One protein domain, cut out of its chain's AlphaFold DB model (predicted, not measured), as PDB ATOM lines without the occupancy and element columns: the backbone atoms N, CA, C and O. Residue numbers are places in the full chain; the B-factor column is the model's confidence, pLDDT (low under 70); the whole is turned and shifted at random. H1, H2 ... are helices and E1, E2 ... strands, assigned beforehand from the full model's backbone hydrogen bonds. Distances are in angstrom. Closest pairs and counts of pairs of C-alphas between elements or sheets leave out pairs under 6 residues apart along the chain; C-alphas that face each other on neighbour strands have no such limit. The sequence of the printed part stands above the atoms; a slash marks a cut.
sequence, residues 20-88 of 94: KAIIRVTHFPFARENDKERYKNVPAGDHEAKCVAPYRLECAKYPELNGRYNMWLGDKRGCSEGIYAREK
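Overview. This is residues 20 to 88 of the 94 residues of an uncharacterized protein of Clostridium sp. TM06-18 (UniProt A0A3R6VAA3). Four antiparallel strands form a strongly twisted sheet curled like part of a barrel, with the short helix H1 beyond one end of it. The long link of residues 59 to 81 runs between the two edge strands, E3 and E4, and its residues 67 to 68 pair with E3. The printed part has 69 residues, under half of them in the named elements E1, H1, E2, E3, E4 along the chain; the class is mixed, helices and strands, and the sheet's order is E3, E2, E1, E4. The whole is compact and rounded, with a radius of gyration of the C-alphas of 10.8 A and spans of 29 by 24 by 15 A.

Arrangement. The inner strands are E1, residues 20 to 26, and E2, residues 45 to 53. They are antiparallel at 135 degrees, with N 23 and O 47 2.8 A apart, within hydrogen-bond range. E4, residues 82 to 87, is antiparallel to E1 at 161 degrees, with N 24 and O 84 at 2.7 A. E3, residues 56 to 58, forms a hairpin with E2, with N 50 and O 58 at 2.8 A. E2 bends by 51 degrees at residue 48; its pairing is staggered, residues 45 to 50 with E1 and 50 to 53 with E3. E3 and E4 are only just apart, their closest C-alphas 8.4 A from each other. H1, residues 33 to 39, is not on the sheet and is apart from E3 and E4; every O i to N i+4 pair in it is within hydrogen-bond range.

Along the chain. E1 begins at C-alpha 20, (-43.870, -10.835, 1.158), and is 19.8 A long. E2 is 23.2 A, E4 16.7 A, H1 10.0 A and E3 6.9 A. E4 ends at C-alpha 87, (-38.373, -9.620, 4.559).

Size, cuts and confidence. The C-alphas farthest apart, of Pro 29 and Ala 53, are 30.9 A from each other. The printed part has no cut; E3 to E4 is the long link. Mean pLDDT of the printed part is 88.7, and no printed residue is under 70.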
ATOM      1  N   LYS A  20     -44.172  -9.444   0.805       90.00
ATOM      2  CA  LYS A  20     -43.870 -10.835   1.158       90.00
ATOM      3  C   LYS A  20     -42.784 -10.888   2.233       90.00
ATOM      4  O   LYS A  20     -41.786 -10.174   2.175       90.00
ATOM      5  N   ALA A  21     -42.964 -11.794   3.179       90.44
ATOM      6  CA  ALA A  21     -42.020 -12.108   4.237       90.44
ATOM      7  C   ALA A  21     -41.770 -13.619   4.275       90.44
ATOM      8  O   ALA A  21     -42.549 -14.408   3.735       90.44
ATOM      9  N   ILE A  22     -40.684 -14.016   4.921       92.19
ATOM     10  CA  ILE A  22     -40.375 -15.407   5.232       92.19
ATOM     11  C   ILE A  22     -40.393 -15.560   6.744       92.19
ATOM     12  O   ILE A  22     -39.708 -14.816   7.440       92.19
ATOM     13  N   ILE A  23     -41.158 -16.527   7.240       92.94
ATOM     14  CA  ILE A  23     -41.149 -16.960   8.636       92.94
ATOM     15  C   ILE A  23     -40.321 -18.239   8.710       92.94
ATOM     16  O   ILE A  23     -40.711 -19.265   8.162       92.94
ATOM     17  N   ARG A  24     -39.180 -18.185   9.384       91.56
ATOM     18  CA  ARG A  24     -38.337 -19.338   9.677       91.56
ATOM     19  C   ARG A  24     -38.733 -19.939  11.017       91.56
ATOM     20  O   ARG A  24     -38.692 -19.258  12.039       91.56
ATOM     21  N   VAL A  25     -39.085 -21.217  11.006       92.75
ATOM     22  CA  VAL A  25     -39.464 -21.987  12.193       92.75
ATOM     23  C   VAL A  25     -38.325 -22.919  12.576       92.75
ATOM     24  O   VAL A  25     -37.857 -23.712  11.759       92.75
ATOM     25  N   THR A  26     -37.902 -22.826  13.831       90.44
ATOM     26  CA  THR A  26     -36.954 -23.734  14.475       90.44
ATOM     27  C   THR A  26     -37.562 -24.194  15.793       90.44
ATOM     28  O   THR A  26     -37.844 -23.369  16.659       90.44
ATOM     29  N   HIS A  27     -37.761 -25.499  15.957       90.06
ATOM     30  CA  HIS A  27     -38.249 -26.049  17.220       90.06
ATOM     31  C   HIS A  27     -37.106 -26.108  18.225       90.06
ATOM     32  O   HIS A  27     -36.080 -26.744  17.964       90.06
ATOM     33  N   PHE A  28     -37.268 -25.446  19.367       87.50
ATOM     34  CA  PHE A  28     -36.247 -25.444  20.406       87.50
ATOM     35  C   PHE A  28     -36.566 -26.490  21.479       87.50
ATOM     36  O   PHE A  28     -37.689 -26.551  21.987       87.50
ATOM     37  N   PRO A  29     -35.574 -27.294  21.914       85.31
ATOM     38  CA  PRO A  29     -35.803 -28.318  22.932       85.31
ATOM     39  C   PRO A  29     -36.226 -27.716  24.282       85.31
ATOM     40  O   PRO A  29     -36.923 -28.372  25.053       85.31
ATOM     41  N   PHE A  30     -35.877 -26.455  24.545       86.88
ATOM     42  CA  PHE A  30     -36.198 -25.710  25.766       86.88
ATOM     43  C   PHE A  30     -37.428 -24.790  25.638       86.88
ATOM     44  O   PHE A  30     -37.734 -24.056  26.577       86.88
ATOM     45  N   ALA A  31     -38.144 -24.804  24.507       88.25
ATOM     46  CA  ALA A  31     -39.377 -24.033  24.381       88.25
ATOM     47  C   ALA A  31     -40.448 -24.516  25.374       88.25
ATOM     48  O   ALA A  31     -40.482 -25.691  25.766       88.25
ATOM     49  N   ARG A  32     -41.346 -23.604  25.765       89.50
ATOM     50  CA  ARG A  32     -42.490 -23.906  26.635       89.50
ATOM     51  C   ARG A  32     -43.364 -24.986  26.004       89.50
ATOM     52  O   ARG A  32     -43.602 -24.958  24.801       89.50
ATOM     53  N   GLU A  33     -43.905 -25.886  26.821       89.31
ATOM     54  CA  GLU A  33     -44.766 -26.979  26.343       89.31
ATOM     55  C   GLU A  33     -45.988 -26.466  25.568       89.31
ATOM     56  O   GLU A  33     -46.278 -26.968  24.487       89.31
ATOM     57  N   ASN A  34     -46.608 -25.376  26.034       88.69
ATOM     58  CA  ASN A  34     -47.719 -24.724  25.329       88.69
ATOM     59  C   ASN A  34     -47.334 -24.232  23.922       88.69
ATOM     60  O   ASN A  34     -48.142 -24.312  22.998       88.69
ATOM     61  N   ASP A  35     -46.116 -23.703  23.754       87.88
ATOM     62  CA  ASP A  35     -45.627 -23.271  22.442       87.88
ATOM     63  C   ASP A  35     -45.352 -24.497  21.560       87.88
ATOM     64  O   ASP A  35     -45.830 -24.557  20.429       87.88
ATOM     65  N   LYS A  36     -44.679 -25.522  22.098       88.31
ATOM     66  CA  LYS A  36     -44.422 -26.781  21.381       88.31
ATOM     67  C   LYS A  36     -45.712 -27.415  20.871       88.31
ATOM     68  O   LYS A  36     -45.781 -27.796  19.709       88.31
ATOM     69  N   GLU A  37     -46.753 -27.484  21.695       89.69
ATOM     70  CA  GLU A  37     -48.044 -28.026  21.271       89.69
ATOM     71  C   GLU A  37     -48.723 -27.187  20.190       89.69
ATOM     72  O   GLU A  37     -49.326 -27.742  19.269       89.69
ATOM     73  N   ARG A  38     -48.612 -25.858  20.279       87.50
ATOM     74  CA  ARG A  38     -49.196 -24.931  19.306       87.50
ATOM     75  C   ARG A  38     -48.523 -25.024  17.939       87.50
ATOM     76  O   ARG A  38     -49.207 -24.873  16.932       87.50
ATOM     77  N   TYR A  39     -47.213 -25.268  17.902       88.00
ATOM     78  CA  TYR A  39     -46.428 -25.304  16.664       88.00
ATOM     79  C   TYR A  39     -46.027 -26.714  16.216       88.00
ATOM     80  O   TYR A  39     -45.382 -26.841  15.181       88.00
ATOM     81  N   LYS A  40     -46.461 -27.780  16.905       87.25
ATOM     82  CA  LYS A  40     -46.104 -29.180  16.585       87.25
ATOM     83  C   LYS A  40     -46.399 -29.608  15.144       87.25
ATOM     84  O   LYS A  40     -45.743 -30.501  14.624       87.25
ATOM     85  N   ASN A  41     -47.405 -28.995  14.520       88.75
ATOM     86  CA  ASN A  41     -47.842 -29.313  13.158       88.75
ATOM     87  C   ASN A  41     -47.149 -28.455  12.089       88.75
ATOM     88  O   ASN A  41     -47.308 -28.708  10.893       88.75
ATOM     89  N   VAL A  42     -46.402 -27.429  12.500       89.19
ATOM     90  CA  VAL A  42     -45.674 -26.551  11.592       89.19
ATOM     91  C   VAL A  42     -44.278 -27.133  11.413       89.19
ATOM     92  O   VAL A  42     -43.541 -27.194  12.387       89.19
ATOM     93  N   PRO A  43     -43.875 -27.565  10.208       89.88
ATOM     94  CA  PRO A  43     -42.553 -28.137  10.025       89.88
ATOM     95  C   PRO A  43     -41.479 -27.054  10.159       89.88
ATOM     96  O   PRO A  43     -41.678 -25.908   9.749       89.88
ATOM     97  N   ALA A  44     -40.316 -27.429  10.688       90.94
ATOM     98  CA  ALA A  44     -39.157 -26.546  10.708       90.94
ATOM     99  C   ALA A  44     -38.736 -26.155   9.279       90.94
ATOM    100  O   ALA A  44     -38.796 -26.969   8.356       90.94
ATOM    101  N   GLY A  45     -38.291 -24.911   9.109       91.00
ATOM    102  CA  GLY A  45     -37.886 -24.361   7.815       91.00
ATOM    103  C   GLY A  45     -38.501 -22.999   7.511       91.00
ATOM    104  O   GLY A  45     -39.061 -22.343   8.388       91.00
ATOM    105  N   ASP A  46     -38.360 -22.579   6.256       92.44
ATOM    106  CA  ASP A  46     -38.794 -21.272   5.768       92.44
ATOM    107  C   ASP A  46     -40.218 -21.354   5.196       92.44
ATOM    108  O   ASP A  46     -40.506 -22.139   4.292       92.44
ATOM    109  N   HIS A  47     -41.107 -20.502   5.706       90.94
ATOM    110  CA  HIS A  47     -42.514 -20.422   5.322       90.94
ATOM    111  C   HIS A  47     -42.838 -19.066   4.725       90.94
ATOM    112  O   HIS A  47     -42.500 -18.026   5.289       90.94
ATOM    113  N   GLU A  48     -43.540 -19.061   3.598       92.00
ATOM    114  CA  GLU A  48     -43.982 -17.814   2.986       92.00
ATOM    115  C   GLU A  48     -45.115 -17.176   3.793       92.00
ATOM    116  O   GLU A  48     -46.116 -17.813   4.133       92.00
ATOM    117  N   ALA A  49     -44.958 -15.888   4.066       92.12
ATOM    118  CA  ALA A  49     -45.940 -15.068   4.744       92.12
ATOM    119  C   ALA A  49     -46.125 -13.738   4.017       92.12
ATOM    120  O   ALA A  49     -45.318 -13.322   3.182       92.12
ATOM    121  N   LYS A  50     -47.212 -13.054   4.345       92.31
ATOM    122  CA  LYS A  50     -47.530 -11.725   3.846       92.31
ATOM    123  C   LYS A  50     -47.630 -10.762   5.016       92.31
ATOM    124  O   LYS A  50     -48.253 -11.073   6.029       92.31
ATOM    125  N   CYS A  51     -47.023  -9.594   4.875       90.38
ATOM    126  CA  CYS A  51     -47.221  -8.500   5.808       90.38
ATOM    127  C   CYS A  51     -48.610  -7.904   5.572       90.38
ATOM    128  O   CYS A  51     -48.936  -7.514   4.452       90.38
ATOM    129  N   VAL A  52     -49.452  -7.859   6.602       90.75
ATOM    130  CA  VAL A  52     -50.826  -7.321   6.505       90.75
ATOM    131  C   VAL A  52     -51.020  -6.052   7.320       90.75
ATOM    132  O   VAL A  52     -51.935  -5.277   7.071       90.75
ATOM    133  N   ALA A  53     -50.145  -5.825   8.292       87.88
ATOM    134  CA  ALA A  53     -50.087  -4.623   9.105       87.88
ATOM    135  C   ALA A  53     -48.629  -4.442   9.569       87.88
ATOM    136  O   ALA A  53     -47.861  -5.405   9.488       87.88
ATOM    137  N   PRO A  54     -48.220  -3.271  10.085       83.94
ATOM    138  CA  PRO A  54     -46.866  -3.084  10.607       83.94
ATOM    139  C   PRO A  54     -46.509  -4.177  11.625       83.94
ATOM    140  O   PRO A  54     -47.171  -4.332  12.656       83.94
ATOM    141  N   TYR A  55     -45.480  -4.957  11.282       84.00
ATOM    142  CA  TYR A  55     -44.974  -6.106  12.044       84.00
ATOM    143  C   TYR A  55     -45.990  -7.232  12.277       84.00
ATOM    144  O   TYR A  55     -45.819  -8.060  13.171       84.00
ATOM    145  N   ARG A  56     -47.067  -7.283  11.491       91.56
ATOM    146  CA  ARG A  56     -48.056  -8.360  11.530       91.56
ATOM    147  C   ARG A  56     -47.968  -9.169  10.249       91.56
ATOM    148  O   ARG A  56     -48.220  -8.644   9.164       91.56
ATOM    149  N   LEU A  57     -47.648 -10.447  10.405       91.94
ATOM    150  CA  LEU A  57     -47.491 -11.380   9.300       91.94
ATOM    151  C   LEU A  57     -48.602 -12.423   9.324       91.94
ATOM    152  O   LEU A  57     -49.028 -12.867  10.395       91.94
ATOM    153  N   GLU A  58     -49.033 -12.817   8.133       92.62
ATOM    154  CA  GLU A  58     -49.983 -13.899   7.914       92.62
ATOM    155  C   GLU A  58     -49.409 -14.916   6.929       92.62
ATOM    156  O   GLU A  58     -49.038 -14.586   5.802       92.62
ATOM    157  N   CYS A  59     -49.324 -16.165   7.371       91.00
ATOM    158  CA  CYS A  59     -48.998 -17.321   6.560       91.00
ATOM    159  C   CYS A  59     -50.304 -18.013   6.156       91.00
ATOM    160  O   CYS A  59     -51.078 -18.450   7.006       91.00
ATOM    161  N   ALA A  60     -50.547 -18.142   4.851       88.75
ATOM    162  CA  ALA A  60     -51.748 -18.812   4.346       88.75
ATOM    163  C   ALA A  60     -51.739 -20.326   4.619       88.75
ATOM    164  O   ALA A  60     -52.795 -20.939   4.735       88.75
ATOM    165  N   LYS A  61     -50.545 -20.925   4.711       89.25
ATOM    166  CA  LYS A  61     -50.365 -22.369   4.890       89.25
ATOM    167  C   LYS A  61     -50.484 -22.805   6.352       89.25
ATOM    168  O   LYS A  61     -51.011 -23.879   6.613       89.25
ATOM    169  N   TYR A  62     -50.009 -21.970   7.277       90.94
ATOM    170  CA  TYR A  62     -49.981 -22.254   8.713       90.94
ATOM    171  C   TYR A  62     -50.519 -21.048   9.492       90.94
ATOM    172  O   TYR A  62     -49.737 -20.163   9.862       90.94
ATOM    173  N   PRO A  63     -51.838 -20.977   9.753       89.12
ATOM    174  CA  PRO A  63     -52.426 -19.864  10.494       89.12
ATOM    175  C   PRO A  63     -51.871 -19.730  11.922       89.12
ATOM    176  O   PRO A  63     -51.892 -18.640  12.493       89.12
ATOM    177  N   GLU A  64     -51.296 -20.791  12.487       89.50
ATOM    178  CA  GLU A  64     -50.579 -20.777  13.766       89.50
ATOM    179  C   GLU A  64     -49.411 -19.783  13.763       89.50
ATOM    180  O   GLU A  64     -49.127 -19.157  14.790       89.50
ATOM    181  N   LEU A  65     -48.757 -19.588  12.611       89.94
ATOM    182  CA  LEU A  65     -47.664 -18.632  12.434       89.94
ATOM    183  C   LEU A  65     -48.150 -17.184  12.360       89.94
ATOM    184  O   LEU A  65     -47.346 -16.274  12.578       89.94
ATOM    185  N   ASN A  66     -49.447 -16.947  12.180       92.25
ATOM    186  CA  ASN A  66     -49.995 -15.598  12.122       92.25
ATOM    187  C   ASN A  66     -49.790 -14.875  13.454       92.25
ATOM    188  O   ASN A  66     -49.811 -15.473  14.539       92.25
ATOM    189  N   GLY A  67     -49.586 -13.565  13.376       91.00
ATOM    190  CA  GLY A  67     -49.477 -12.733  14.564       91.00
ATOM    191  C   GLY A  67     -48.519 -11.572  14.402       91.00
ATOM    192  O   GLY A  67     -48.135 -11.198  13.293       91.00
ATOM    193  N   ARG A  68     -48.174 -10.975  15.545       90.81
ATOM    194  CA  ARG A  68     -47.201  -9.890  15.612       90.81
ATOM    195  C   ARG A  68     -45.806 -10.447  15.837       90.81
ATOM    196  O   ARG A  68     -45.592 -11.272  16.723       90.81
ATOM    197  N   TYR A  69     -44.888  -9.921  15.058       91.62
ATOM    198  CA  TYR A  69     -43.466 -10.150  15.160       91.62
ATOM    199  C   TYR A  69     -42.814  -8.877  15.682       91.62
ATOM    200  O   TYR A  69     -43.371  -7.781  15.565       91.62
ATOM    201  N   ASN A  70     -41.668  -9.021  16.322       86.50
ATOM    202  CA  ASN A  70     -40.878  -7.889  16.746       86.50
ATOM    203  C   ASN A  70     -40.138  -7.318  15.541       86.50
ATOM    204  O   ASN A  70     -39.643  -8.044  14.685       86.50
ATOM    205  N   MET A  71     -40.079  -5.989  15.474       81.75
ATOM    206  CA  MET A  71     -39.252  -5.305  14.483       81.75
ATOM    207  C   MET A  71     -37.784  -5.707  14.651       81.75
ATOM    208  O   MET A  71     -37.111  -5.941  13.656       81.75
ATOM    209  N   TRP A  72     -37.338  -5.804  15.907       79.25
ATOM    210  CA  TRP A  72     -36.003  -6.226  16.312       79.25
ATOM    211  C   TRP A  72     -35.857  -7.738  16.168       79.25
ATOM    212  O   TRP A  72     -36.706  -8.463  16.678       79.25
ATOM    213  N   LEU A  73     -34.822  -8.206  15.467       81.81
ATOM    214  CA  LEU A  73     -34.504  -9.625  15.208       81.81
ATOM    215  C   LEU A  73     -35.602 -10.452  14.506       81.81
ATOM    216  O   LEU A  73     -35.357 -11.593  14.115       81.81
ATOM    217  N   GLY A  74     -36.798  -9.893  14.308       84.81
ATOM    218  CA  GLY A  74     -37.904 -10.558  13.638       84.81
ATOM    219  C   GLY A  74     -38.566 -11.658  14.461       84.81
ATOM    220  O   GLY A  74     -39.303 -12.448  13.882       84.81
ATOM    221  N   ASP A  75     -38.316 -11.779  15.765       88.75
ATOM    222  CA  ASP A  75     -38.861 -12.883  16.562       88.75
ATOM    223  C   ASP A  75     -40.380 -12.768  16.766       88.75
ATOM    224  O   ASP A  75     -40.962 -11.677  16.792       88.75
ATOM    225  N   LYS A  76     -41.057 -13.911  16.889       88.38
ATOM    226  CA  LYS A  76     -42.491 -13.928  17.171       88.38
ATOM    227  C   LYS A  76     -42.747 -13.495  18.611       88.38
ATOM    228  O   LYS A  76     -42.350 -14.162  19.567       88.38
ATOM    229  N   ARG A  77     -43.519 -12.420  18.774       84.25
ATOM    230  CA  ARG A  77     -43.754 -11.823  20.088       84.25
ATOM    231  C   ARG A  77     -44.446 -12.808  21.033       84.25
ATOM    232  O   ARG A  77     -45.561 -13.257  20.764       84.25
ATOM    233  N   GLY A  78     -43.809 -13.069  22.174       80.88
ATOM    234  CA  GLY A  78     -44.345 -13.941  23.224       80.88
ATOM    235  C   GLY A  78     -44.241 -15.435  22.915       80.88
ATOM    236  O   GLY A  78     -44.937 -16.216  23.559       80.88
ATOM    237  N   CYS A  79     -43.408 -15.822  21.947       84.94
ATOM    238  CA  CYS A  79     -43.128 -17.212  21.626       84.94
ATOM    239  C   CYS A  79     -41.759 -17.626  22.173       84.94
ATOM    240  O   CYS A  79     -40.799 -16.864  22.095       84.94
ATOM    241  N   SER A  80     -41.680 -18.835  22.727       82.75
ATOM    242  CA  SER A  80     -40.422 -19.415  23.225       82.75
ATOM    243  C   SER A  80     -39.755 -20.349  22.206       82.75
ATOM    244  O   SER A  80     -38.668 -20.860  22.461       82.75
ATOM    245  N   GLU A  81     -40.427 -20.608  21.083       85.44
ATOM    246  CA  GLU A  81     -39.884 -21.344  19.939       85.44
ATOM    247  C   GLU A  81     -39.018 -20.425  19.074       85.44
ATOM    248  O   GLU A  81     -39.174 -19.201  19.084       85.44
ATOM    249  N   GLY A  82     -38.138 -21.015  18.269       87.44
ATOM    250  CA  GLY A  82     -37.281 -20.293  17.333       87.44
ATOM    251  C   GLY A  82     -38.025 -19.856  16.077       87.44
ATOM    252  O   GLY A  82     -37.655 -20.253  14.972       87.44
ATOM    253  N   ILE A  83     -39.093 -19.076  16.247       91.69
ATOM    254  CA  ILE A  83     -39.907 -18.539  15.155       91.69
ATOM    255  C   ILE A  83     -39.483 -17.101  14.893       91.69
ATOM    256  O   ILE A  83     -39.774 -16.196  15.678       91.69
ATOM    257  N   TYR A  84     -38.839 -16.899  13.753       91.31
ATOM    258  CA  TYR A  84     -38.317 -15.610  13.322       91.31
ATOM    259  C   TYR A  84     -38.865 -15.261  11.953       91.31
ATOM    260  O   TYR A  84     -39.158 -16.141  11.152       91.31
ATOM    261  N   ALA A  85     -38.975 -13.979  11.659       90.69
ATOM    262  CA  ALA A  85     -39.422 -13.495  10.379       90.69
ATOM    263  C   ALA A  85     -38.435 -12.502   9.781       90.69
ATOM    264  O   ALA A  85     -37.798 -11.717  10.478       90.69
ATOM    265  N   ARG A  86     -38.347 -12.516   8.459       89.19
ATOM    266  CA  ARG A  86     -37.532 -11.588   7.680       89.19
ATOM    267  C   ARG A  86     -38.261 -11.172   6.419       89.19
ATOM    268  O   ARG A  86     -39.113 -11.909   5.919       89.19
ATOM    269  N   GLU A  87     -37.929 -10.000   5.896       86.44
ATOM    270  CA  GLU A  87     -38.373  -9.620   4.559       86.44
ATOM    271  C   GLU A  87     -37.940 -10.676   3.534       86.44
ATOM    272  O   GLU A  87     -36.841 -11.235   3.609       86.44
ATOM    273  N   LYS A  88     -38.821 -10.985   2.576       81.19
ATOM    274  CA  LYS A  88     -38.445 -11.825   1.442       81.19
ATOM    275  C   LYS A  88     -37.636 -10.952   0.487       81.19
ATOM    276  O   LYS A  88     -38.186 -10.410  -0.469       81.19
TER     277      LYS A  88